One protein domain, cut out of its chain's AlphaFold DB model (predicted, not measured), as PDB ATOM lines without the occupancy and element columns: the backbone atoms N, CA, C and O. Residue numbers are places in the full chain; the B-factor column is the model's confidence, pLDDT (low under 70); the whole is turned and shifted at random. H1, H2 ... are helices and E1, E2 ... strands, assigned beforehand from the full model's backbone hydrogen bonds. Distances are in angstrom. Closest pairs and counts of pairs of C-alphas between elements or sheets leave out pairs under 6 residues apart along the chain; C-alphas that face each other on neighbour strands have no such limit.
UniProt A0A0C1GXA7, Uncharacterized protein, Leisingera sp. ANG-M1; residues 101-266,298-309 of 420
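AT A GLANCE: This is residues 101 to 266 and 298 to 309 of the 420 residues of an uncharacterized protein of Leisingera sp. ANG-M1 (UniProt A0A0C1GXA7). One long, twisted and curled sheet of seven strands makes the body, with the short helix H1 packed on its E2 and E3 part and the short helix H3 near E7. H2 caps one end of the longest axis beyond E4, while the ends of E6 and E7 and the link between E5 and E6 reach the other end. The printed part has 178 residues, with three named helices and seven named strands in the order E1, H1, E2, E3, H2, E4, E5, E6, E7, H3; under half of the residues are in named elements, and the class is mixed, helices and strands. The sheet is mixed, in the order E4, E3, E2, E1, E5, E6, E7. The whole is compact, with a radius of gyration of the C-alphas of 18.1 A, and elongated, spanning 61 by 35 by 30 A.

HOW THE PARTS SIT: E1, residues 113 to 120, is parallel to E2, residues 158 to 166, with N 117 and O 162 2.8 A apart. With H1, residues 147 to 154, between them they form a strand-helix-strand unit, two parallel neighbour strands joined through a helix, with a right-handed crossover. E2 and E3, residues 177 to 184, form a hairpin, with N 163 and O 179 2.9 A apart. H1 is on the sheet at a height of 7.7 A, over E3 and only just not over E2, on which 2 of its C-alphas fall; the closest C-alphas of H1 and E3, Leu 153 and Ala 183, are 5.5 A apart. H2, residues 186 to 192, only grazes the sheet. E4, residues 202 to 206, an edge strand, is antiparallel to E3, with N 184 and O 202 2.8 A apart. E5, residues 215 to 223, is parallel to E1, with N 217 and O 116 2.8 A apart. E5, E6, residues 235 to 245, and E7, residues 254 to 266, form a meander, each strand the antiparallel neighbour of the one before; N 220 and O 241 are 2.9 A apart, and N 260 and O 240 2.7 A. E6 bends by 51 degrees at residue 238. H3, residues 301 to 307, is with H1 on one face of the sheet, in two layers, helices over a sheet. H1 and H3 are close but not clearly touching, with the C-alphas of Leu 148 and Glu 302 7.2 A apart. Every O i to N i+4 pair is within hydrogen-bond range in H1 and H3; in H2 2 of 3 are.

IN THESE COORDINATES: E1 begins at C-alpha 113, (351.455, 178.300, 242.547), and is 23.2 A long; E2 is 22.7 A, E3 21.9 A, E5 26.5 A, E6 30.4 A and E7 35.5 A. H3 ends at C-alpha 307, (337.943, 185.486, 241.143).

THE WHOLE: The C-alphas farthest apart, Asn 194 and Pro 232, are 61.8 A apart. Residues 267 to 297 are not printed; C-alphas 266 and 298 are 20.4 A apart across the cut. The links E1 to H1 and E5 to E6 are long. Mean pLDDT of the printed part is 75.2; it is under 70 at residue 111 and residues 121 to 146, 166 to 177 and 223 to 233.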
ATOM      1  N   ASP A 101     338.402 192.767 226.048       84.25
ATOM      2  CA  ASP A 101     338.379 192.465 227.480       84.25
ATOM      3  C   ASP A 101     337.773 191.068 227.724       84.25
ATOM      4  O   ASP A 101     336.724 190.718 227.178       84.25
ATOM      5  N   ALA A 102     338.439 190.283 228.569       81.81
ATOM      6  CA  ALA A 102     338.038 188.948 228.982       81.81
ATOM      7  C   ALA A 102     337.780 188.956 230.492       81.81
ATOM      8  O   ALA A 102     338.622 189.382 231.290       81.81
ATOM      9  N   THR A 103     336.594 188.509 230.896       84.62
ATOM     10  CA  THR A 103     336.246 188.390 232.314       84.62
ATOM     11  C   THR A 103     337.139 187.364 232.996       84.62
ATOM     12  O   THR A 103     337.493 186.368 232.380       84.62
ATOM     13  N   ALA A 104     337.486 187.608 234.263       82.00
ATOM     14  CA  ALA A 104     338.233 186.636 235.051       82.00
ATOM     15  C   ALA A 104     337.422 185.340 235.175       82.00
ATOM     16  O   ALA A 104     336.255 185.385 235.573       82.00
ATOM     17  N   GLU A 105     338.049 184.216 234.850       80.69
ATOM     18  CA  GLU A 105     337.486 182.880 235.039       80.69
ATOM     19  C   GLU A 105     338.231 182.158 236.170       80.69
ATOM     20  O   GLU A 105     339.450 182.301 236.267       80.69
ATOM     21  N   PRO A 106     337.541 181.397 237.039       86.12
ATOM     22  CA  PRO A 106     338.208 180.588 238.051       86.12
ATOM     23  C   PRO A 106     339.211 179.633 237.408       86.12
ATOM     24  O   PRO A 106     338.878 178.934 236.450       86.12
ATOM     25  N   VAL A 107     340.421 179.585 237.955       86.88
ATOM     26  CA  VAL A 107     341.475 178.686 237.489       86.88
ATOM     27  C   VAL A 107     341.796 177.709 238.606       86.88
ATOM     28  O   VAL A 107     342.022 178.100 239.749       86.88
ATOM     29  N   GLU A 108     341.823 176.423 238.277       85.38
ATOM     30  CA  GLU A 108     342.348 175.420 239.195       85.38
ATOM     31  C   GLU A 108     343.875 175.487 239.164       85.38
ATOM     32  O   GLU A 108     344.516 175.097 238.187       85.38
ATOM     33  N   PHE A 109     344.455 176.029 240.232       82.31
ATOM     34  CA  PHE A 109     345.894 176.020 240.445       82.31
ATOM     35  C   PHE A 109     346.290 174.837 241.327       82.31
ATOM     36  O   PHE A 109     345.601 174.512 242.297       82.31
ATOM     37  N   ASP A 110     347.446 174.242 241.039       76.38
ATOM     38  CA  ASP A 110     348.108 173.373 242.005       76.38
ATOM     39  C   ASP A 110     348.424 174.167 243.284       76.38
ATOM     40  O   ASP A 110     348.734 175.364 243.240       76.38
ATOM     41  N   LEU A 111     348.377 173.491 244.437       67.00
ATOM     42  CA  LEU A 111     348.823 174.069 245.705       67.00
ATOM     43  C   LEU A 111     350.245 174.623 245.540       67.00
ATOM     44  O   LEU A 111     351.123 173.918 245.043       67.00
ATOM     45  N   HIS A 112     350.472 175.853 246.016       76.62
ATOM     46  CA  HIS A 112     351.761 176.553 245.962       76.62
ATOM     47  C   HIS A 112     352.161 177.066 244.570       76.62
ATOM     48  O   HIS A 112     353.313 176.918 244.150       76.62
ATOM     49  N   VAL A 113     351.237 177.743 243.886       89.00
ATOM     50  CA  VAL A 113     351.455 178.300 242.547       89.00
ATOM     51  C   VAL A 113     352.591 179.331 242.519       89.00
ATOM     52  O   VAL A 113     352.781 180.125 243.443       89.00
ATOM     53  N   GLY A 114     353.353 179.317 241.429       92.38
ATOM     54  CA  GLY A 114     354.325 180.350 241.095       92.38
ATOM     55  C   GLY A 114     353.733 181.406 240.172       92.38
ATOM     56  O   GLY A 114     353.109 181.046 239.171       92.38
ATOM     57  N   ILE A 115     353.933 182.688 240.475       93.12
ATOM     58  CA  ILE A 115     353.372 183.792 239.684       93.12
ATOM     59  C   ILE A 115     354.486 184.624 239.061       93.12
ATOM     60  O   ILE A 115     355.386 185.090 239.756       93.12
ATOM     61  N   GLU A 116     354.392 184.891 237.763       91.75
ATOM     62  CA  GLU A 116     355.254 185.848 237.073       91.75
ATOM     63  C   GLU A 116     354.474 187.118 236.728       91.75
ATOM     64  O   GLU A 116     353.372 187.059 236.193       91.75
ATOM     65  N   ILE A 117     355.026 188.287 237.043       88.94
ATOM     66  CA  ILE A 117     354.422 189.585 236.740       88.94
ATOM     67  C   ILE A 117     355.376 190.372 235.850       88.94
ATOM     68  O   ILE A 117     356.403 190.882 236.309       88.94
ATOM     69  N   HIS A 118     355.006 190.530 234.583       85.69
ATOM     70  CA  HIS A 118     355.698 191.399 233.643       85.69
ATOM     71  C   HIS A 118     355.123 192.805 233.706       85.69
ATOM     72  O   HIS A 118     353.912 193.001 233.597       85.69
ATOM     73  N   ARG A 119     355.994 193.804 233.822       78.69
ATOM     74  CA  ARG A 119     355.584 195.212 233.782       78.69
ATOM     75  C   ARG A 119     356.641 196.103 233.155       78.69
ATOM     76  O   ARG A 119     357.838 195.903 233.367       78.69
ATOM     77  N   LYS A 120     356.197 197.175 232.496       72.00
ATOM     78  CA  LYS A 120     357.089 198.257 232.059       72.00
ATOM     79  C   LYS A 120     357.599 199.072 233.258       72.00
ATOM     80  O   LYS A 120     356.868 199.363 234.214       72.00
ATOM     81  N   ALA A 121     358.873 199.460 233.221       58.34
ATOM     82  CA  ALA A 121     359.483 200.331 234.225       58.34
ATOM     83  C   ALA A 121     359.162 201.810 233.937       58.34
ATOM     84  O   ALA A 121     359.983 202.535 233.383       58.34
ATOM     85  N   LEU A 122     357.966 202.272 234.310       55.22
ATOM     86  CA  LEU A 122     357.574 203.665 234.079       55.22
ATOM     87  C   LEU A 122     358.029 204.597 235.223       55.22
ATOM     88  O   LEU A 122     357.722 204.328 236.386       55.22
ATOM     89  N   PRO A 123     358.703 205.731 234.927       47.09
ATOM     90  CA  PRO A 123     359.189 206.678 235.940       47.09
ATOM     91  C   PRO A 123     358.068 207.455 236.653       47.09
ATOM     92  O   PRO A 123     358.293 208.049 237.705       47.09
ATOM     93  N   LYS A 124     356.854 207.452 236.093       51.84
ATOM     94  CA  LYS A 124     355.621 207.960 236.710       51.84
ATOM     95  C   LYS A 124     354.502 206.996 236.326       51.84
ATOM     96  O   LYS A 124     353.984 207.152 235.228       51.84
ATOM     97  N   PRO A 125     354.196 205.972 237.125       47.84
ATOM     98  CA  PRO A 125     353.288 204.914 236.695       47.84
ATOM     99  C   PRO A 125     351.820 205.339 236.702       47.84
ATOM    100  O   PRO A 125     350.991 204.738 236.032       47.84
ATOM    101  N   ASP A 126     351.500 206.414 237.412       49.56
ATOM    102  CA  ASP A 126     350.252 207.106 237.182       49.56
ATOM    103  C   ASP A 126     350.487 208.055 236.015       49.56
ATOM    104  O   ASP A 126     351.308 208.982 236.084       49.56
ATOM    105  N   LEU A 127     349.733 207.866 234.935       47.62
ATOM    106  CA  LEU A 127     349.265 208.992 234.141       47.62
ATOM    107  C   LEU A 127     348.504 209.910 235.105       47.62
ATOM    108  O   LEU A 127     347.281 209.864 235.171       47.62
ATOM    109  N   GLN A 128     349.236 210.681 235.920       44.78
ATOM    110  CA  GLN A 128     348.670 211.619 236.870       44.78
ATOM    111  C   GLN A 128     347.797 212.544 236.045       44.78
ATOM    112  O   GLN A 128     348.280 213.385 235.280       44.78
ATOM    113  N   VAL A 129     346.495 212.333 236.154       43.62
ATOM    114  CA  VAL A 129     345.525 213.310 235.736       43.62
ATOM    115  C   VAL A 129     345.501 214.321 236.870       43.62
ATOM    116  O   VAL A 129     345.022 213.985 237.954       43.62
ATOM    117  N   PRO A 130     346.032 215.542 236.684       40.88
ATOM    118  CA  PRO A 130     345.912 216.561 237.713       40.88
ATOM    119  C   PRO A 130     344.417 216.763 238.001       40.88
ATOM    120  O   PRO A 130     343.651 217.020 237.073       40.88
ATOM    121  N   GLY A 131     343.999 216.579 239.256       37.91
ATOM    122  CA  GLY A 131     342.600 216.717 239.681       37.91
ATOM    123  C   GLY A 131     341.748 215.441 239.663       37.91
ATOM    124  O   GLY A 131     340.604 215.504 240.103       37.91
ATOM    125  N   ILE A 132     342.273 214.290 239.225       42.06
ATOM    126  CA  ILE A 132     341.623 212.991 239.457       42.06
ATOM    127  C   ILE A 132     342.529 212.144 240.348       42.06
ATOM    128  O   ILE A 132     343.408 211.423 239.880       42.06
ATOM    129  N   SER A 133     342.315 212.253 241.656       39.09
ATOM    130  CA  SER A 133     342.874 211.332 242.638       39.09
ATOM    131  C   SER A 133     342.025 210.065 242.643       39.09
ATOM    132  O   SER A 133     341.088 209.940 243.432       39.09
ATOM    133  N   PHE A 134     342.316 209.120 241.752       39.50
ATOM    134  CA  PHE A 134     341.913 207.756 242.056       39.50
ATOM    135  C   PHE A 134     342.887 207.247 243.116       39.50
ATOM    136  O   PHE A 134     344.097 207.308 242.880       39.50
ATOM    137  N   PRO A 135     342.418 206.750 244.271       37.00
ATOM    138  CA  PRO A 135     343.234 205.850 245.060       37.00
ATOM    139  C   PRO A 135     343.416 204.605 244.191       37.00
ATOM    140  O   PRO A 135     342.583 203.709 244.220       37.00
ATOM    141  N   SER A 136     344.422 204.590 243.317       38.84
ATOM    142  CA  SER A 136     344.839 203.363 242.650       38.84
ATOM    143  C   SER A 136     345.519 202.551 243.747       38.84
ATOM    144  O   SER A 136     346.602 202.948 244.188       38.84
ATOM    145  N   PRO A 137     344.864 201.516 244.300       34.94
ATOM    146  CA  PRO A 137     345.436 200.789 245.414       34.94
ATOM    147  C   PRO A 137     346.665 200.057 244.878       34.94
ATOM    148  O   PRO A 137     346.562 199.261 243.957       34.94
ATOM    149  N   GLY A 138     347.846 200.397 245.377       42.16
ATOM    150  CA  GLY A 138     348.954 199.454 245.448       42.16
ATOM    151  C   GLY A 138     349.664 198.984 244.176       42.16
ATOM    152  O   GLY A 138     350.732 198.405 244.320       42.16
ATOM    153  N   PHE A 139     349.163 199.198 242.953       42.22
ATOM    154  CA  PHE A 139     349.678 198.476 241.771       42.22
ATOM    155  C   PHE A 139     351.030 198.951 241.241       42.22
ATOM    156  O   PHE A 139     351.763 198.186 240.614       42.22
ATOM    157  N   PHE A 140     351.394 200.205 241.489       46.75
ATOM    158  CA  PHE A 140     352.599 200.760 240.901       46.75
ATOM    159  C   PHE A 140     353.425 201.530 241.906       46.75
ATOM    160  O   PHE A 140     353.245 202.715 242.162       46.75
ATOM    161  N   SER A 141     354.412 200.815 242.417       46.72
ATOM    162  CA  SER A 141     355.513 201.382 243.165       46.72
ATOM    163  C   SER A 141     356.789 201.355 242.321       46.72
ATOM    164  O   SER A 141     356.943 200.525 241.413       46.72
ATOM    165  N   THR A 142     357.728 202.257 242.616       48.59
ATOM    166  CA  THR A 142     359.122 202.110 242.165       48.59
ATOM    167  C   THR A 142     359.786 200.897 242.820       48.59
ATOM    168  O   THR A 142     360.791 200.409 242.294       48.59
ATOM    169  N   LEU A 143     359.192 200.378 243.903       56.72
ATOM    170  CA  LEU A 143     359.630 199.195 244.627       56.72
ATOM    171  C   LEU A 143     359.651 197.933 243.746       56.72
ATOM    172  O   LEU A 143     358.860 197.818 242.801       56.72
ATOM    173  N   PRO A 144     360.570 196.989 244.020       54.91
ATOM    174  CA  PRO A 144     360.641 195.717 243.303       54.91
ATOM    175  C   PRO A 144     359.339 194.899 243.400       54.91
ATOM    176  O   PRO A 144     358.875 194.434 242.367       54.91
ATOM    177  N   CYS A 145     358.720 194.832 244.584       67.12
ATOM    178  CA  CYS A 145     357.398 194.251 244.852       67.12
ATOM    179  C   CYS A 145     356.446 195.361 245.289       67.12
ATOM    180  O   CYS A 145     356.823 196.242 246.062       67.12
ATOM    181  N   PHE A 146     355.238 195.361 244.742       69.62
ATOM    182  CA  PHE A 146     354.177 196.301 245.094       69.62
ATOM    183  C   PHE A 146     353.094 195.574 245.901       69.62
ATOM    184  O   PHE A 146     353.143 194.351 246.001       69.62
ATOM    185  N   GLU A 147     352.131 196.300 246.471       76.56
ATOM    186  CA  GLU A 147     351.176 195.781 247.470       76.56
ATOM    187  C   GLU A 147     350.539 194.441 247.074       76.56
ATOM    188  O   GLU A 147     350.471 193.524 247.886       76.56
ATOM    189  N   LEU A 148     350.141 194.280 245.810       79.31
ATOM    190  CA  LEU A 148     349.578 193.021 245.325       79.31
ATOM    191  C   LEU A 148     350.554 191.845 245.452       79.31
ATOM    192  O   LEU A 148     350.149 190.768 245.865       79.31
ATOM    193  N   CYS A 149     351.823 192.037 245.094       85.06
ATOM    194  CA  CYS A 149     352.849 191.002 245.206       85.06
ATOM    195  C   CYS A 149     353.064 190.605 246.679       85.06
ATOM    196  O   CYS A 149     353.166 189.416 246.978       85.06
ATOM    197  N   GLU A 150     353.022 191.568 247.609       84.19
ATOM    198  CA  GLU A 150     353.078 191.275 249.048       84.19
ATOM    199  C   GLU A 150     351.863 190.456 249.508       84.19
ATOM    200  O   GLU A 150     351.996 189.473 250.241       84.19
ATOM    201  N   ARG A 151     350.668 190.844 249.055       87.94
ATOM    202  CA  ARG A 151     349.408 190.180 249.407       87.94
ATOM    203  C   ARG A 151     349.293 188.783 248.810       87.94
ATOM    204  O   ARG A 151     348.825 187.890 249.501       87.94
ATOM    205  N   LEU A 152     349.749 188.577 247.578       90.50
ATOM    206  CA  LEU A 152     349.799 187.258 246.944       90.50
ATOM    207  C   LEU A 152     350.664 186.296 247.768       90.50
ATOM    208  O   LEU A 152     350.211 185.217 248.133       90.50
ATOM    209  N   LEU A 153     351.875 186.718 248.142       90.19
ATOM    210  CA  LEU A 153     352.798 185.888 248.923       90.19
ATOM    211  C   LEU A 153     352.315 185.630 250.357       90.19
ATOM    212  O   LEU A 153     352.594 184.579 250.925       90.19
ATOM    213  N   THR A 154     351.589 186.572 250.958       87.62
ATOM    214  CA  THR A 154     351.062 186.424 252.327       87.62
ATOM    215  C   THR A 154     349.684 185.758 252.392       87.62
ATOM    216  O   THR A 154     349.225 185.450 253.489       87.62
ATOM    217  N   GLY A 155     349.036 185.515 251.248       86.81
ATOM    218  CA  GLY A 155     347.733 184.852 251.153       86.81
ATOM    219  C   GLY A 155     347.773 183.333 251.342       86.81
ATOM    220  O   GLY A 155     346.762 182.749 251.712       86.81
ATOM    221  N   GLY A 156     348.940 182.703 251.156       85.31
ATOM    222  CA  GLY A 156     349.178 181.278 251.433       85.31
ATOM    223  C   GLY A 156     349.151 180.355 250.209       85.31
ATOM    224  O   GLY A 156     349.832 179.330 250.221       85.31
ATOM    225  N   ASP A 157     348.457 180.742 249.136       88.75
ATOM    226  CA  ASP A 157     348.326 179.917 247.922       88.75
ATOM    227  C   ASP A 157     349.547 180.013 246.993       88.75
ATOM    228  O   ASP A 157     349.812 179.110 246.197       88.75
ATOM    229  N   VAL A 158     350.315 181.100 247.109       91.62
ATOM    230  CA  VAL A 158     351.433 181.442 246.222       91.62
ATOM    231  C   VAL A 158     352.762 181.164 246.914       91.62
ATOM    232  O   VAL A 158     353.048 181.720 247.973       91.62
ATOM    233  N   SER A 159     353.607 180.332 246.305       91.25
ATOM    234  CA  SER A 159     354.938 180.017 246.853       91.25
ATOM    235  C   SER A 159     355.985 181.071 246.524       91.25
ATOM    236  O   SER A 159     356.866 181.359 247.339       91.25
ATOM    237  N   TRP A 160     355.896 181.648 245.328       92.44
ATOM    238  CA  TRP A 160     356.835 182.646 244.849       92.44
ATOM    239  C   TRP A 160     356.200 183.598 243.837       92.44
ATOM    240  O   TRP A 160     355.287 183.241 243.093       92.44
ATOM    241  N   VAL A 161     356.731 184.820 243.790       91.94
ATOM    242  CA  VAL A 161     356.387 185.837 242.794       91.94
ATOM    243  C   VAL A 161     357.667 186.308 242.115       91.94
ATOM    244  O   VAL A 161     358.576 186.819 242.773       91.94
ATOM    245  N   ARG A 162     357.737 186.163 240.791       89.25
ATOM    246  CA  ARG A 162     358.793 186.732 239.952       89.25
ATOM    247  C   ARG A 162     358.297 188.035 239.348       89.25
ATOM    248  O   ARG A 162     357.284 188.055 238.657       89.25
ATOM    249  N   ILE A 163     359.018 189.127 239.565       84.94
ATOM    250  CA  ILE A 163     358.733 190.401 238.899       84.94
ATOM    251  C   ILE A 163     359.732 190.584 237.768       84.94
ATOM    252  O   ILE A 163     360.923 190.760 238.021       84.94
ATOM    253  N   VAL A 164     359.239 190.599 236.532       82.62
ATOM    254  CA  VAL A 164     360.037 190.842 235.332       82.62
ATOM    255  C   VAL A 164     359.765 192.255 234.836       82.62
ATOM    256  O   VAL A 164     358.650 192.614 234.453       82.62
ATOM    257  N   ARG A 165     360.799 193.091 234.841       76.12
ATOM    258  CA  ARG A 165     360.711 194.453 234.314       76.12
ATOM    259  C   ARG A 165     361.162 194.471 232.868       76.12
ATOM    260  O   ARG A 165     362.312 194.155 232.584       76.12
ATOM    261  N   THR A 166     360.264 194.868 231.976       68.81
ATOM    262  CA  THR A 166     360.547 195.016 230.547       68.81
ATOM    263  C   THR A 166     360.895 196.471 230.226       68.81
ATOM    264  O   THR A 166     360.342 197.397 230.835       68.81
ATOM    265  N   ASN A 167     361.814 196.680 229.280       61.25
ATOM    266  CA  ASN A 167     362.232 198.015 228.841       61.25
ATOM    267  C   ASN A 167     361.056 198.864 228.317       61.25
ATOM    268  O   ASN A 167     360.072 198.344 227.791       61.25
ATOM    269  N   ASP A 168     361.197 200.183 228.454       50.78
ATOM    270  CA  ASP A 168     360.386 201.174 227.743       50.78
ATOM    271  C   ASP A 168     360.957 201.388 226.328       50.78
ATOM    272  O   ASP A 168     362.178 201.370 226.141       50.78
ATOM    273  N   ASP A 169     360.091 201.646 225.349       38.88
ATOM    274  CA  ASP A 169     360.445 201.899 223.943       38.88
ATOM    275  C   ASP A 169     361.298 203.182 223.775       38.88
ATOM    276  O   ASP A 169     361.887 203.428 222.724       38.88
ATOM    277  N   PHE A 170     361.434 203.985 224.840       40.38
ATOM    278  CA  PHE A 170     362.208 205.232 224.892       40.38
ATOM    279  C   PHE A 170     363.661 205.089 225.397       40.38
ATOM    280  O   PHE A 170     364.332 206.092 225.643       40.38
ATOM    281  N   GLY A 171     364.185 203.866 225.548       36.69
ATOM    282  CA  GLY A 171     365.635 203.598 225.561       36.69
ATOM    283  C   GLY A 171     366.471 204.129 226.742       36.69
ATOM    284  O   GLY A 171     367.697 204.007 226.699       36.69
ATOM    285  N   SER A 172     365.871 204.693 227.798       36.47
ATOM    286  CA  SER A 172     366.613 205.332 228.907       36.47
ATOM    287  C   SER A 172     366.822 204.471 230.163       36.47
ATOM    288  O   SER A 172     367.549 204.882 231.065       36.47
ATOM    289  N   TYR A 173     366.291 203.247 230.209       46.12
ATOM    290  CA  TYR A 173     366.565 202.286 231.282       46.12
ATOM    291  C   TYR A 173     367.021 200.964 230.673       46.12
ATOM    292  O   TYR A 173     366.213 200.122 230.306       46.12
ATOM    293  N   ARG A 174     368.337 200.811 230.510       46.31
ATOM    294  CA  ARG A 174     368.948 199.537 230.130       46.31
ATOM    295  C   ARG A 174     368.993 198.659 231.371       46.31
ATOM    296  O   ARG A 174     369.853 198.897 232.205       46.31
ATOM    297  N   GLU A 175     368.050 197.730 231.498       51.06
ATOM    298  CA  GLU A 175     368.249 196.375 232.039       51.06
ATOM    299  C   GLU A 175     366.881 195.726 232.278       51.06
ATOM    300  O   GLU A 175     366.125 196.141 233.163       51.06
ATOM    301  N   ASN A 176     366.584 194.672 231.506       55.66
ATOM    302  CA  ASN A 176     365.589 193.694 231.925       55.66
ATOM    303  C   ASN A 176     366.070 193.160 233.275       55.66
ATOM    304  O   ASN A 176     367.097 192.491 233.335       55.66
ATOM    305  N   SER A 177     365.370 193.521 234.345       67.69
ATOM    306  CA  SER A 177     365.671 193.038 235.689       67.69
ATOM    307  C   SER A 177     364.561 192.098 236.107       67.69
ATOM    308  O   SER A 177     363.376 192.407 235.952       67.69
ATOM    309  N   GLN A 178     364.966 190.947 236.621       75.50
ATOM    310  CA  GLN A 178     364.080 189.984 237.245       75.50
ATOM    311  C   GLN A 178     364.435 189.886 238.721       75.50
ATOM    312  O   GLN A 178     365.598 190.027 239.097       75.50
ATOM    313  N   VAL A 179     363.418 189.718 239.553       80.94
ATOM    314  CA  VAL A 179     363.591 189.442 240.976       80.94
ATOM    315  C   VAL A 179     362.592 188.376 241.381       80.94
ATOM    316  O   VAL A 179     361.412 188.489 241.043       80.94
ATOM    317  N   LEU A 180     363.061 187.359 242.099       87.38
ATOM    318  CA  LEU A 180     362.213 186.333 242.687       87.38
ATOM    319  C   LEU A 180     362.013 186.613 244.176       87.38
ATOM    320  O   LEU A 180     362.960 186.910 244.909       87.38
ATOM    321  N   LEU A 181     360.762 186.518 244.613       89.44
ATOM    322  CA  LEU A 181     360.349 186.791 245.980       89.44
ATOM    323  C   LEU A 181     359.545 185.635 246.531       89.44
ATOM    324  O   LEU A 181     358.714 185.061 245.832       89.44
ATOM    325  N   VAL A 182     359.776 185.336 247.801       91.88
ATOM    326  CA  VAL A 182     359.115 184.250 248.525       91.88
ATOM    327  C   VAL A 182     358.618 184.739 249.876       91.88
ATOM    328  O   VAL A 182     359.165 185.689 250.451       91.88
ATOM    329  N   ALA A 183     357.599 184.067 250.404       90.00
ATOM    330  CA  ALA A 183     357.207 184.233 251.793       90.00
ATOM    331  C   ALA A 183     358.241 183.550 252.704       90.00
ATOM    332  O   ALA A 183     358.503 182.352 252.600       90.00
ATOM    333  N   GLY A 184     358.850 184.325 253.596       86.94
ATOM    334  CA  GLY A 184     359.755 183.843 254.631       86.94
ATOM    335  C   GLY A 184     359.004 183.481 255.907       86.94
ATOM    336  O   GLY A 184     358.089 184.193 256.327       86.94
ATOM    337  N   SER A 185     359.432 182.403 256.570       87.69
ATOM    338  CA  SER A 185     358.943 182.087 257.914       87.69
ATOM    339  C   SER A 185     359.411 183.146 258.916       87.69
ATOM    340  O   SER A 185     360.494 183.711 258.755       87.69
ATOM    341  N   ALA A 186     358.675 183.359 260.012       86.25
ATOM    342  CA  ALA A 186     359.091 184.293 261.067       86.25
ATOM    343  C   ALA A 186     360.516 184.011 261.590       86.25
ATOM    344  O   ALA A 186     361.259 184.927 261.944       86.25
ATOM    345  N   LYS A 187     360.944 182.738 261.581       88.06
ATOM    346  CA  LYS A 187     362.316 182.337 261.919       88.06
ATOM    347  C   LYS A 187     363.335 182.884 260.919       88.06
ATOM    348  O   LYS A 187     364.396 183.340 261.336       88.06
ATOM    349  N   ASP A 188     363.037 182.843 259.625       89.12
ATOM    350  CA  ASP A 188     363.920 183.376 258.584       89.12
ATOM    351  C   ASP A 188     363.965 184.905 258.612       89.12
ATOM    352  O   ASP A 188     365.041 185.486 258.500       89.12
ATOM    353  N   CYS A 189     362.831 185.549 258.889       88.38
ATOM    354  CA  CYS A 189     362.748 186.994 259.099       88.38
ATOM    355  C   CYS A 189     363.630 187.439 260.271       88.38
ATOM    356  O   CYS A 189     364.435 188.361 260.142       88.38
ATOM    357  N   ARG A 190     363.553 186.724 261.401       88.75
ATOM    358  CA  ARG A 190     364.341 187.030 262.602       88.75
ATOM    359  C   ARG A 190     365.838 186.785 262.440       88.75
ATOM    360  O   ARG A 190     366.615 187.446 263.116       88.75
ATOM    361  N   LYS A 191     366.261 185.913 261.514       87.88
ATOM    362  CA  LYS A 191     367.683 185.788 261.132       87.88
ATOM    363  C   LYS A 191     368.224 187.031 260.420       87.88
ATOM    364  O   LYS A 191     369.434 187.194 260.374       87.88
ATOM    365  N   LEU A 192     367.365 187.859 259.824       86.38
ATOM    366  CA  LEU A 192     367.760 189.094 259.136       86.38
ATOM    367  C   LEU A 192     367.467 190.343 259.975       86.38
ATOM    368  O   LEU A 192     368.178 191.339 259.866       86.38
ATOM    369  N   TYR A 193     366.446 190.285 260.830       88.38
ATOM    370  CA  TYR A 193     366.027 191.375 261.704       88.38
ATOM    371  C   TYR A 193     365.553 190.815 263.049       88.38
ATOM    372  O   TYR A 193     364.422 190.349 263.175       88.38
ATOM    373  N   ASN A 194     366.417 190.842 264.067       85.75
ATOM    374  CA  ASN A 194     366.202 190.119 265.331       85.75
ATOM    375  C   ASN A 194     364.883 190.466 266.041       85.75
ATOM    376  O   ASN A 194     364.252 189.585 266.637       85.75
ATOM    377  N   ASP A 195     364.470 191.731 265.940       83.38
ATOM    378  CA  ASP A 195     363.291 192.293 266.606       83.38
ATOM    379  C   ASP A 195     361.996 192.097 265.793       83.38
ATOM    380  O   ASP A 195     360.960 192.681 266.111       83.38
ATOM    381  N   TYR A 196     362.030 191.291 264.723       85.12
ATOM    382  CA  TYR A 196     360.849 191.038 263.902       85.12
ATOM    383  C   TYR A 196     359.816 190.187 264.665       85.12
ATOM    384  O   TYR A 196     360.213 189.254 265.377       85.12
ATOM    385  N   PRO A 197     358.502 190.462 264.524       83.19
ATOM    386  CA  PRO A 197     357.457 189.708 265.212       83.19
ATOM    387  C   PRO A 197     357.546 188.198 264.952       83.19
ATOM    388  O   PRO A 197     357.774 187.757 263.826       83.19
ATOM    389  N   ALA A 198     357.374 187.397 266.006       81.50
ATOM    390  CA  ALA A 198     357.577 185.945 265.960       81.50
ATOM    391  C   ALA A 198     356.467 185.178 265.217       81.50
ATOM    392  O   ALA A 198     356.638 183.999 264.916       81.50
ATOM    393  N   ASP A 199     355.349 185.839 264.940       80.50
ATOM    394  CA  ASP A 199     354.117 185.294 264.375       80.50
ATOM    395  C   ASP A 199     353.813 185.820 262.964       80.50
ATOM    396  O   ASP A 199     352.848 185.378 262.344       80.50
ATOM    397  N   LYS A 200     354.624 186.746 262.431       78.38
ATOM    398  CA  LYS A 200     354.373 187.362 261.121       78.38
ATOM    399  C   LYS A 200     355.281 186.792 260.027       78.38
ATOM    400  O   LYS A 200     356.483 186.645 260.260       78.38
ATOM    401  N   PRO A 201     354.742 186.489 258.831       81.19
ATOM    402  CA  PRO A 201     355.563 186.206 257.662       81.19
ATOM    403  C   PRO A 201     356.207 187.498 257.147       81.19
ATOM    404  O   PRO A 201     355.648 188.583 257.303       81.19
ATOM    405  N   CYS A 202     357.360 187.376 256.497       85.69
ATOM    406  CA  CYS A 202     358.004 188.471 255.768       85.69
ATOM    407  C   CYS A 202     358.222 188.085 254.307       85.69
ATOM    408  O   CYS A 202     357.992 186.947 253.907       85.69
ATOM    409  N   LEU A 203     358.700 189.034 253.511       87.44
ATOM    410  CA  LEU A 203     359.046 188.809 252.113       87.44
ATOM    411  C   LEU A 203     360.560 188.801 251.963       87.44
ATOM    412  O   LEU A 203     361.242 189.690 252.478       87.44
ATOM    413  N   LEU A 204     361.071 187.797 251.260       89.50
ATOM    414  CA  LEU A 204     362.498 187.578 251.072       89.50
ATOM    415  C   LEU A 204     362.823 187.496 249.584       89.50
ATOM    416  O   LEU A 204     362.093 186.857 248.828       89.50
ATOM    417  N   PHE A 205     363.949 188.088 249.183       87.62
ATOM    418  CA  PHE A 205     364.576 187.736 247.910       87.62
ATOM    419  C   PHE A 205     365.066 186.286 247.943       87.62
ATOM    420  O   PHE A 205     365.591 185.824 248.960       87.62
ATOM    421  N   ALA A 206     364.902 185.591 246.822       87.31
ATOM    422  CA  ALA A 206     365.381 184.233 246.603       87.31
ATOM    423  C   ALA A 206     366.099 184.135 245.254       87.31
ATOM    424  O   ALA A 206     365.860 184.963 244.381       87.31
ATOM    425  N   ALA A 207     366.947 183.114 245.099       81.94
ATOM    426  CA  ALA A 207     367.650 182.846 243.850       81.94
ATOM    427  C   ALA A 207     366.668 182.429 242.735       81.94
ATOM    428  O   ALA A 207     365.948 181.438 242.882       81.94
ATOM    429  N   ASP A 208     366.656 183.140 241.608       77.19
ATOM    430  CA  ASP A 208     365.795 182.837 240.469       77.19
ATOM    431  C   ASP A 208     366.347 181.674 239.635       77.19
ATOM    432  O   ASP A 208     367.085 181.836 238.660       77.19
ATOM    433  N   HIS A 209     365.945 180.458 240.002       73.44
ATOM    434  CA  HIS A 209     366.245 179.238 239.251       73.44
ATOM    435  C   HIS A 209     365.375 179.052 237.990       73.44
ATOM    436  O   HIS A 209     365.310 177.945 237.460       73.44
ATOM    437  N   ARG A 210     364.705 180.109 237.493       77.06
ATOM    438  CA  ARG A 210     363.822 180.079 236.309       77.06
ATOM    439  C   ARG A 210     362.717 179.022 236.392       77.06
ATOM    440  O   ARG A 210     362.400 178.353 235.411       77.06
ATOM    441  N   LEU A 211     362.119 178.884 237.574       80.75
ATOM    442  CA  LEU A 211     360.947 178.034 237.784       80.75
ATOM    443  C   LEU A 211     359.786 178.473 236.865       80.75
ATOM    444  O   LEU A 211     359.584 179.685 236.712       80.75
ATOM    445  N   PRO A 212     359.041 177.530 236.257       87.88
ATOM    446  CA  PRO A 212     357.898 177.849 235.405       87.88
ATOM    447  C   PRO A 212     356.742 178.408 236.241       87.88
ATOM    448  O   PRO A 212     356.398 177.841 237.278       87.88
ATOM    449  N   ALA A 213     356.146 179.516 235.798       91.12
ATOM    450  CA  ALA A 213     354.978 180.094 236.458       91.12
ATOM    451  C   ALA A 213     353.707 179.302 236.122       91.12
ATOM    452  O   ALA A 213     353.520 178.868 234.984       91.12
ATOM    453  N   GLY A 214     352.825 179.142 237.109       91.44
ATOM    454  CA  GLY A 214     351.458 178.660 236.895       91.44
ATOM    455  C   GLY A 214     350.498 179.782 236.491       91.44
ATOM    456  O   GLY A 214     349.473 179.518 235.870       91.44
ATOM    457  N   LEU A 215     350.847 181.037 236.790       92.88
ATOM    458  CA  LEU A 215     350.119 182.220 236.340       92.88
ATOM    459  C   LEU A 215     351.103 183.304 235.898       92.88
ATOM    460  O   LEU A 215     351.954 183.734 236.678       92.88
ATOM    461  N   THR A 216     350.928 183.802 234.681       92.88
ATOM    462  CA  THR A 216     351.696 184.930 234.156       92.88
ATOM    463  C   THR A 216     350.785 186.133 233.968       92.88
ATOM    464  O   THR A 216     349.846 186.105 233.178       92.88
ATOM    465  N   ILE A 217     351.078 187.221 234.677       90.88
ATOM    466  CA  ILE A 217     350.375 188.501 234.598       90.88
ATOM    467  C   ILE A 217     351.230 189.474 233.790       90.88
ATOM    468  O   ILE A 217     352.372 189.764 234.139       90.88
ATOM    469  N   ARG A 218     350.674 190.031 232.719       88.88
ATOM    470  CA  ARG A 218     351.288 191.094 231.925       88.88
ATOM    471  C   ARG A 218     350.561 192.403 232.160       88.88
ATOM    472  O   ARG A 218     349.349 192.493 231.998       88.88
ATOM    473  N   ILE A 219     351.326 193.416 232.540       85.31
ATOM    474  CA  ILE A 219     350.847 194.776 232.741       85.31
ATOM    475  C   ILE A 219     351.497 195.652 231.679       85.31
ATOM    476  O   ILE A 219     352.679 196.009 231.765       85.31
ATOM    477  N   GLU A 220     350.701 196.001 230.682       81.44
ATOM    478  CA  GLU A 220     351.098 196.852 229.575       81.44
ATOM    479  C   GLU A 220     350.523 198.249 229.774       81.44
ATOM    480  O   GLU A 220     349.357 198.429 230.122       81.44
ATOM    481  N   GLU A 221     351.352 199.262 229.568       76.38
ATOM    482  CA  GLU A 221     350.917 200.652 229.590       76.38
ATOM    483  C   GLU A 221     351.572 201.375 228.416       76.38
ATOM    484  O   GLU A 221     352.784 201.272 228.200       76.38
ATOM    485  N   GLU A 222     350.760 202.091 227.646       74.19
ATOM    486  CA  GLU A 222     351.216 202.889 226.514       74.19
ATOM    487  C   GLU A 222     350.792 204.344 226.697       74.19
ATOM    488  O   GLU A 222     349.661 204.657 227.090       74.19
ATOM    489  N   ARG A 223     351.715 205.249 226.365       66.44
ATOM    490  CA  ARG A 223     351.463 206.686 226.303       66.44
ATOM    491  C   ARG A 223     351.420 207.120 224.852       66.44
ATOM    492  O   ARG A 223     352.453 207.145 224.189       66.44
ATOM    493  N   MET A 224     350.252 207.550 224.389       62.69
ATOM    494  CA  MET A 224     350.175 208.246 223.111       62.69
ATOM    495  C   MET A 224     350.625 209.695 223.323       62.69
ATOM    496  O   MET A 224     349.869 210.542 223.796       62.69
ATOM    497  N   THR A 225     351.888 209.982 222.998       52.25
ATOM    498  CA  THR A 225     352.423 211.353 222.924       52.25
ATOM    499  C   THR A 225     352.046 212.048 221.618       52.25
ATOM    500  O   THR A 225     351.976 213.277 221.587       52.25
ATOM    501  N   SER A 226     351.755 211.293 220.551       45.50
ATOM    502  CA  SER A 226     351.323 211.861 219.274       45.50
ATOM    503  C   SER A 226     349.808 212.024 219.221       45.50
ATOM    504  O   SER A 226     349.056 211.053 219.334       45.50
ATOM    505  N   GLN A 227     349.370 213.255 218.985       50.22
ATOM    506  CA  GLN A 227     347.990 213.575 218.660       50.22
ATOM    507  C   GLN A 227     347.721 213.082 217.232       50.22
ATOM    508  O   GLN A 227     347.976 213.805 216.280       50.22
ATOM    509  N   LYS A 228     347.276 211.834 217.051       46.97
ATOM    510  CA  LYS A 228     346.648 211.473 215.772       46.97
ATOM    511  C   LYS A 228     345.315 212.220 215.666       46.97
ATOM    512  O   LYS A 228     344.658 212.444 216.687       46.97
ATOM    513  N   GLU A 229     344.944 212.613 214.450       51.97
ATOM    514  CA  GLU A 229     343.656 213.247 214.162       51.97
ATOM    515  C   GLU A 229     342.522 212.312 214.593       51.97
ATOM    516  O   GLU A 229     342.378 211.197 214.092       51.97
ATOM    517  N   LEU A 230     341.756 212.746 215.590       53.78
ATOM    518  CA  LEU A 230     340.694 211.973 216.226       53.78
ATOM    519  C   LEU A 230     339.477 212.882 216.467       53.78
ATOM    520  O   LEU A 230     339.622 214.110 216.462       53.78
ATOM    521  N   PRO A 231     338.272 212.312 216.663       57.19
ATOM    522  CA  PRO A 231     337.023 213.070 216.690       57.19
ATOM    523  C   PRO A 231     337.037 214.268 217.665       57.19
ATOM    524  O   PRO A 231     337.646 214.212 218.739       57.19
ATOM    525  N   PRO A 232     336.301 215.361 217.378       61.38
ATOM    526  CA  PRO A 232     336.344 216.584 218.189       61.38
ATOM    527  C   PRO A 232     335.854 216.387 219.637       61.38
ATOM    528  O   PRO A 232     336.121 217.225 220.497       61.38
ATOM    529  N   TYR A 233     335.188 215.271 219.932       67.69
ATOM    530  CA  TYR A 233     334.611 214.936 221.232       67.69
ATOM    531  C   TYR A 233     335.323 213.785 221.964       67.69
ATOM    532  O   TYR A 233     334.955 213.483 223.092       67.69
ATOM    533  N   TYR A 234     336.356 213.150 221.408       72.62
ATOM    534  CA  TYR A 234     337.066 212.056 222.083       72.62
ATOM    535  C   TYR A 234     338.536 212.038 221.678       72.62
ATOM    536  O   TYR A 234     338.856 212.128 220.497       72.62
ATOM    537  N   LYS A 235     339.445 211.968 222.655       75.94
ATOM    538  CA  LYS A 235     340.885 211.873 222.384       75.94
ATOM    539  C   LYS A 235     341.569 210.941 223.389       75.94
ATOM    540  O   LYS A 235     341.851 211.389 224.504       75.94
ATOM    541  N   PRO A 236     341.840 209.674 223.041       77.38
ATOM    542  CA  PRO A 236     342.664 208.803 223.857       77.38
ATOM    543  C   PRO A 236     344.085 209.372 223.899       77.38
ATOM    544  O   PRO A 236     344.597 209.884 222.905       77.38
ATOM    545  N   TYR A 237     344.718 209.324 225.065       75.44
ATOM    546  CA  TYR A 237     346.119 209.733 225.236       75.44
ATOM    547  C   TYR A 237     346.968 208.650 225.911       75.44
ATOM    548  O   TYR A 237     348.167 208.824 226.121       75.44
ATOM    549  N   GLY A 238     346.360 207.516 226.236       79.12
ATOM    550  CA  GLY A 238     347.050 206.345 226.740       79.12
ATOM    551  C   GLY A 238     346.064 205.257 227.116       79.12
ATOM    552  O   GLY A 238     344.853 205.480 227.183       79.12
ATOM    553  N   TYR A 239     346.600 204.081 227.386       80.81
ATOM    554  CA  TYR A 239     345.840 202.967 227.923       80.81
ATOM    555  C   TYR A 239     346.722 202.129 228.832       80.81
ATOM    556  O   TYR A 239     347.953 202.201 228.781       80.81
ATOM    557  N   ARG A 240     346.060 201.335 229.660       81.06
ATOM    558  CA  ARG A 240     346.658 200.306 230.492       81.06
ATOM    559  C   ARG A 240     345.892 199.020 230.270       81.06
ATOM    560  O   ARG A 240     344.674 199.024 230.405       81.06
ATOM    561  N   THR A 241     346.599 197.940 230.002       86.19
ATOM    562  CA  THR A 241     346.018 196.609 229.863       86.19
ATOM    563  C   THR A 241     346.654 195.693 230.891       86.19
ATOM    564  O   THR A 241     347.875 195.681 231.055       86.19
ATOM    565  N   VAL A 242     345.820 194.956 231.618       88.62
ATOM    566  CA  VAL A 242     346.263 193.853 232.468       88.62
ATOM    567  C   VAL A 242     345.722 192.571 231.874       88.62
ATOM    568  O   VAL A 242     344.512 192.441 231.704       88.62
ATOM    569  N   THR A 243     346.622 191.641 231.602       91.00
ATOM    570  CA  THR A 243     346.324 190.354 230.983       91.00
ATOM    571  C   THR A 243     346.900 189.252 231.859       91.00
ATOM    572  O   THR A 243     348.031 189.384 232.320       91.00
ATOM    573  N   ALA A 244     346.156 188.178 232.110       92.38
ATOM    574  CA  ALA A 244     346.639 187.023 232.854       92.38
ATOM    575  C   ALA A 244     346.475 185.737 232.041       92.38
ATOM    576  O   ALA A 244     345.427 185.499 231.437       92.38
ATOM    577  N   PHE A 245     347.517 184.915 232.061       93.38
ATOM    578  CA  PHE A 245     347.608 183.649 231.350       93.38
ATOM    579  C   PHE A 245     347.847 182.515 232.348       93.38
ATOM    580  O   PHE A 245     348.746 182.622 233.184       93.38
ATOM    581  N   ALA A 246     347.068 181.437 232.265       92.19
ATOM    582  CA  ALA A 246     347.219 180.256 233.117       92.19
ATOM    583  C   ALA A 246     348.367 179.363 232.620       92.19
ATOM    584  O   ALA A 246     348.158 178.338 231.971       92.19
ATOM    585  N   GLY A 247     349.595 179.803 232.873       90.25
ATOM    586  CA  GLY A 247     350.820 179.107 232.511       90.25
ATOM    587  C   GLY A 247     352.004 180.065 232.383       90.25
ATOM    588  O   GLY A 247     351.884 181.246 232.707       90.25
ATOM    589  N   PRO A 248     353.157 179.574 231.905       87.50
ATOM    590  CA  PRO A 248     354.416 180.308 231.982       87.50
ATOM    591  C   PRO A 248     354.553 181.431 230.950       87.50
ATOM    592  O   PRO A 248     355.385 182.316 231.129       87.50
ATOM    593  N   ASP A 249     353.771 181.434 229.871       83.00
ATOM    594  CA  ASP A 249     353.928 182.392 228.778       83.00
ATOM    595  C   ASP A 249     352.591 182.848 228.170       83.00
ATOM    596  O   ASP A 249     351.511 182.457 228.604       83.00
ATOM    597  N   ALA A 250     352.670 183.711 227.155       77.50
ATOM    598  CA  ALA A 250     351.501 184.248 226.457       77.50
ATOM    599  C   ALA A 250     350.835 183.255 225.485       77.50
ATOM    600  O   ALA A 250     349.825 183.600 224.880       77.50
ATOM    601  N   ASN A 251     351.404 182.057 225.302       84.00
ATOM    602  CA  ASN A 251     350.760 180.982 224.547       84.00
ATOM    603  C   ASN A 251     349.839 180.147 225.447       84.00
ATOM    604  O   ASN A 251     349.034 179.364 224.940       84.00
ATOM    605  N   ALA A 252     349.961 180.296 226.769       88.31
ATOM    606  CA  ALA A 252     349.056 179.685 227.723       88.31
ATOM    607  C   ALA A 252     347.637 180.289 227.624       88.31
ATOM    608  O   ALA A 252     347.465 181.392 227.095       88.31
ATOM    609  N   PRO A 253     346.601 179.585 228.117       91.00
ATOM    610  CA  PRO A 253     345.225 180.064 228.054       91.00
ATOM    611  C   PRO A 253     345.062 181.437 228.708       91.00
ATOM    612  O   PRO A 253     345.475 181.646 229.851       91.00
ATOM    613  N   LEU A 254     344.444 182.368 227.981       91.94
ATOM    614  CA  LEU A 254     344.038 183.663 228.514       91.94
ATOM    615  C   LEU A 254     342.881 183.454 229.498       91.94
ATOM    616  O   LEU A 254     341.830 182.968 229.096       91.94
ATOM    617  N   VAL A 255     343.064 183.859 230.754       92.31
ATOM    618  CA  VAL A 255     342.051 183.692 231.818       92.31
ATOM    619  C   VAL A 255     341.490 185.013 232.330       92.31
ATOM    620  O   VAL A 255     340.511 185.033 233.071       92.31
ATOM    621  N   TYR A 256     342.116 186.130 231.958       92.19
ATOM    622  CA  TYR A 256     341.665 187.465 232.325       92.19
ATOM    623  C   TYR A 256     342.318 188.524 231.440       92.19
ATOM    624  O   TYR A 256     343.529 188.502 231.224       92.19
ATOM    625  N   GLN A 257     341.535 189.500 230.986       91.81
ATOM    626  CA  GLN A 257     342.046 190.700 230.338       91.81
ATOM    627  C   GLN A 257     341.142 191.889 230.641       91.81
ATOM    628  O   GLN A 257     339.946 191.850 230.367       91.81
ATOM    629  N   LYS A 258     341.712 192.982 231.146       89.75
ATOM    630  CA  LYS A 258     340.997 194.258 231.242       89.75
ATOM    631  C   LYS A 258     341.832 195.423 230.781       89.75
ATOM    632  O   LYS A 258     343.021 195.521 231.093       89.75
ATOM    633  N   THR A 259     341.145 196.364 230.147       87.69
ATOM    634  CA  THR A 259     341.737 197.593 229.647       87.69
ATOM    635  C   THR A 259     341.163 198.812 230.366       87.69
ATOM    636  O   THR A 259     339.956 199.018 230.462       87.69
ATOM    637  N   GLN A 260     342.050 199.678 230.849       85.56
ATOM    638  CA  GLN A 260     341.726 201.024 231.291       85.56
ATOM    639  C   GLN A 260     342.165 202.030 230.229       85.56
ATOM    640  O   GLN A 260     343.341 202.108 229.875       85.56
ATOM    641  N   MET A 261     341.228 202.844 229.751       82.06
ATOM    642  CA  MET A 261     341.479 203.866 228.739       82.06
ATOM    643  C   MET A 261     341.595 205.242 229.378       82.06
ATOM    644  O   MET A 261     340.692 205.696 230.085       82.06
ATOM    645  N   PHE A 262     342.673 205.951 229.055       80.69
ATOM    646  CA  PHE A 262     342.886 207.334 229.450       80.69
ATOM    647  C   PHE A 262     342.568 208.246 228.271       80.69
ATOM    648  O   PHE A 262     343.185 208.159 227.207       80.69
ATOM    649  N   HIS A 263     341.591 209.131 228.447       78.25
ATOM    650  CA  HIS A 263     341.066 209.942 227.354       78.25
ATOM    651  C   HIS A 263     340.751 211.370 227.791       78.25
ATOM    652  O   HIS A 263     340.562 211.677 228.964       78.25
ATOM    653  N   GLN A 264     340.727 212.287 226.836       78.50
ATOM    654  CA  GLN A 264     340.218 213.633 227.019       78.50
ATOM    655  C   GLN A 264     338.825 213.714 226.414       78.50
ATOM    656  O   GLN A 264     338.638 213.417 225.231       78.50
ATOM    657  N   ARG A 265     337.876 214.186 227.217       75.75
ATOM    658  CA  ARG A 265     336.504 214.441 226.793       75.75
ATOM    659  C   ARG A 265     336.172 215.930 226.878       75.75
ATOM    660  O   ARG A 265     336.708 216.623 227.751       75.75
ATOM    661  N   PRO A 266     335.325 216.455 225.985       70.81
ATOM    662  CA  PRO A 266     334.841 217.822 226.066       70.81
ATOM    663  C   PRO A 266     334.064 218.022 227.372       70.81
ATOM    664  O   PRO A 266     333.258 217.192 227.787       70.81
ATOM    665  N   PRO A 298     338.572 202.185 236.988       76.44
ATOM    666  CA  PRO A 298     339.861 201.596 237.332       76.44
ATOM    667  C   PRO A 298     339.798 200.068 237.333       76.44
ATOM    668  O   PRO A 298     338.805 199.474 237.756       76.44
ATOM    669  N   ILE A 299     340.890 199.436 236.898       79.31
ATOM    670  CA  ILE A 299     341.056 197.982 236.984       79.31
ATOM    671  C   ILE A 299     341.187 197.602 238.462       79.31
ATOM    672  O   ILE A 299     342.102 198.065 239.145       79.31
ATOM    673  N   ASN A 300     340.284 196.751 238.953       80.06
ATOM    674  CA  ASN A 300     340.340 196.213 240.309       80.06
ATOM    675  C   ASN A 300     340.959 194.813 240.298       80.06
ATOM    676  O   ASN A 300     340.278 193.813 240.513       80.06
ATOM    677  N   LEU A 301     342.267 194.772 240.050       79.06
ATOM    678  CA  LEU A 301     343.000 193.520 239.898       79.06
ATOM    679  C   LEU A 301     342.975 192.655 241.170       79.06
ATOM    680  O   LEU A 301     343.067 191.444 241.057       79.06
ATOM    681  N   GLU A 302     342.799 193.236 242.361       83.00
ATOM    682  CA  GLU A 302     342.647 192.450 243.596       83.00
ATOM    683  C   GLU A 302     341.399 191.571 243.548       83.00
ATOM    684  O   GLU A 302     341.485 190.362 243.722       83.00
ATOM    685  N   LYS A 303     340.251 192.183 243.233       84.44
ATOM    686  CA  LYS A 303     338.991 191.459 243.085       84.44
ATOM    687  C   LYS A 303     339.074 190.439 241.952       84.44
ATOM    688  O   LYS A 303     338.543 189.344 242.074       84.44
ATOM    689  N   ASP A 304     339.707 190.811 240.845       86.94
ATOM    690  CA  ASP A 304     339.825 189.923 239.691       86.94
ATOM    691  C   ASP A 304     340.743 188.720 239.998       86.94
ATOM    692  O   ASP A 304     340.428 187.611 239.588       86.94
ATOM    693  N   ILE A 305     341.803 188.891 240.797       88.12
ATOM    694  CA  ILE A 305     342.676 187.798 241.272       88.12
ATOM    695  C   ILE A 305     341.962 186.865 242.251       88.12
ATOM    696  O   ILE A 305     342.130 185.651 242.162       88.12
ATOM    697  N   GLU A 306     341.138 187.406 243.148       88.81
ATOM    698  CA  GLU A 306     340.295 186.582 244.021       88.81
ATOM    699  C   GLU A 306     339.317 185.726 243.197       88.81
ATOM    700  O   GLU A 306     339.090 184.563 243.525       88.81
ATOM    701  N   VAL A 307     338.789 186.253 242.082       90.62
ATOM    702  CA  VAL A 307     337.943 185.486 241.143       90.62
ATOM    703  C   VAL A 307     338.728 184.390 240.416       90.62
ATOM    704  O   VAL A 307     338.161 183.329 240.166       90.62
ATOM    705  N   LEU A 308     340.020 184.600 240.130       88.94
ATOM    706  CA  LEU A 308     340.892 183.549 239.587       88.94
ATOM    707  C   LEU A 308     341.115 182.394 240.581       88.94
ATOM    708  O   LEU A 308     341.618 181.355 240.171       88.94
ATOM    709  N   GLY A 309     340.735 182.549 241.856       89.06
ATOM    710  CA  GLY A 309     340.873 181.521 242.890       89.06
ATOM    711  C   GLY A 309     342.101 181.685 243.787       89.06
ATOM    712  O   GLY A 309     342.452 180.752 244.499       89.06
TER     713      GLY A 309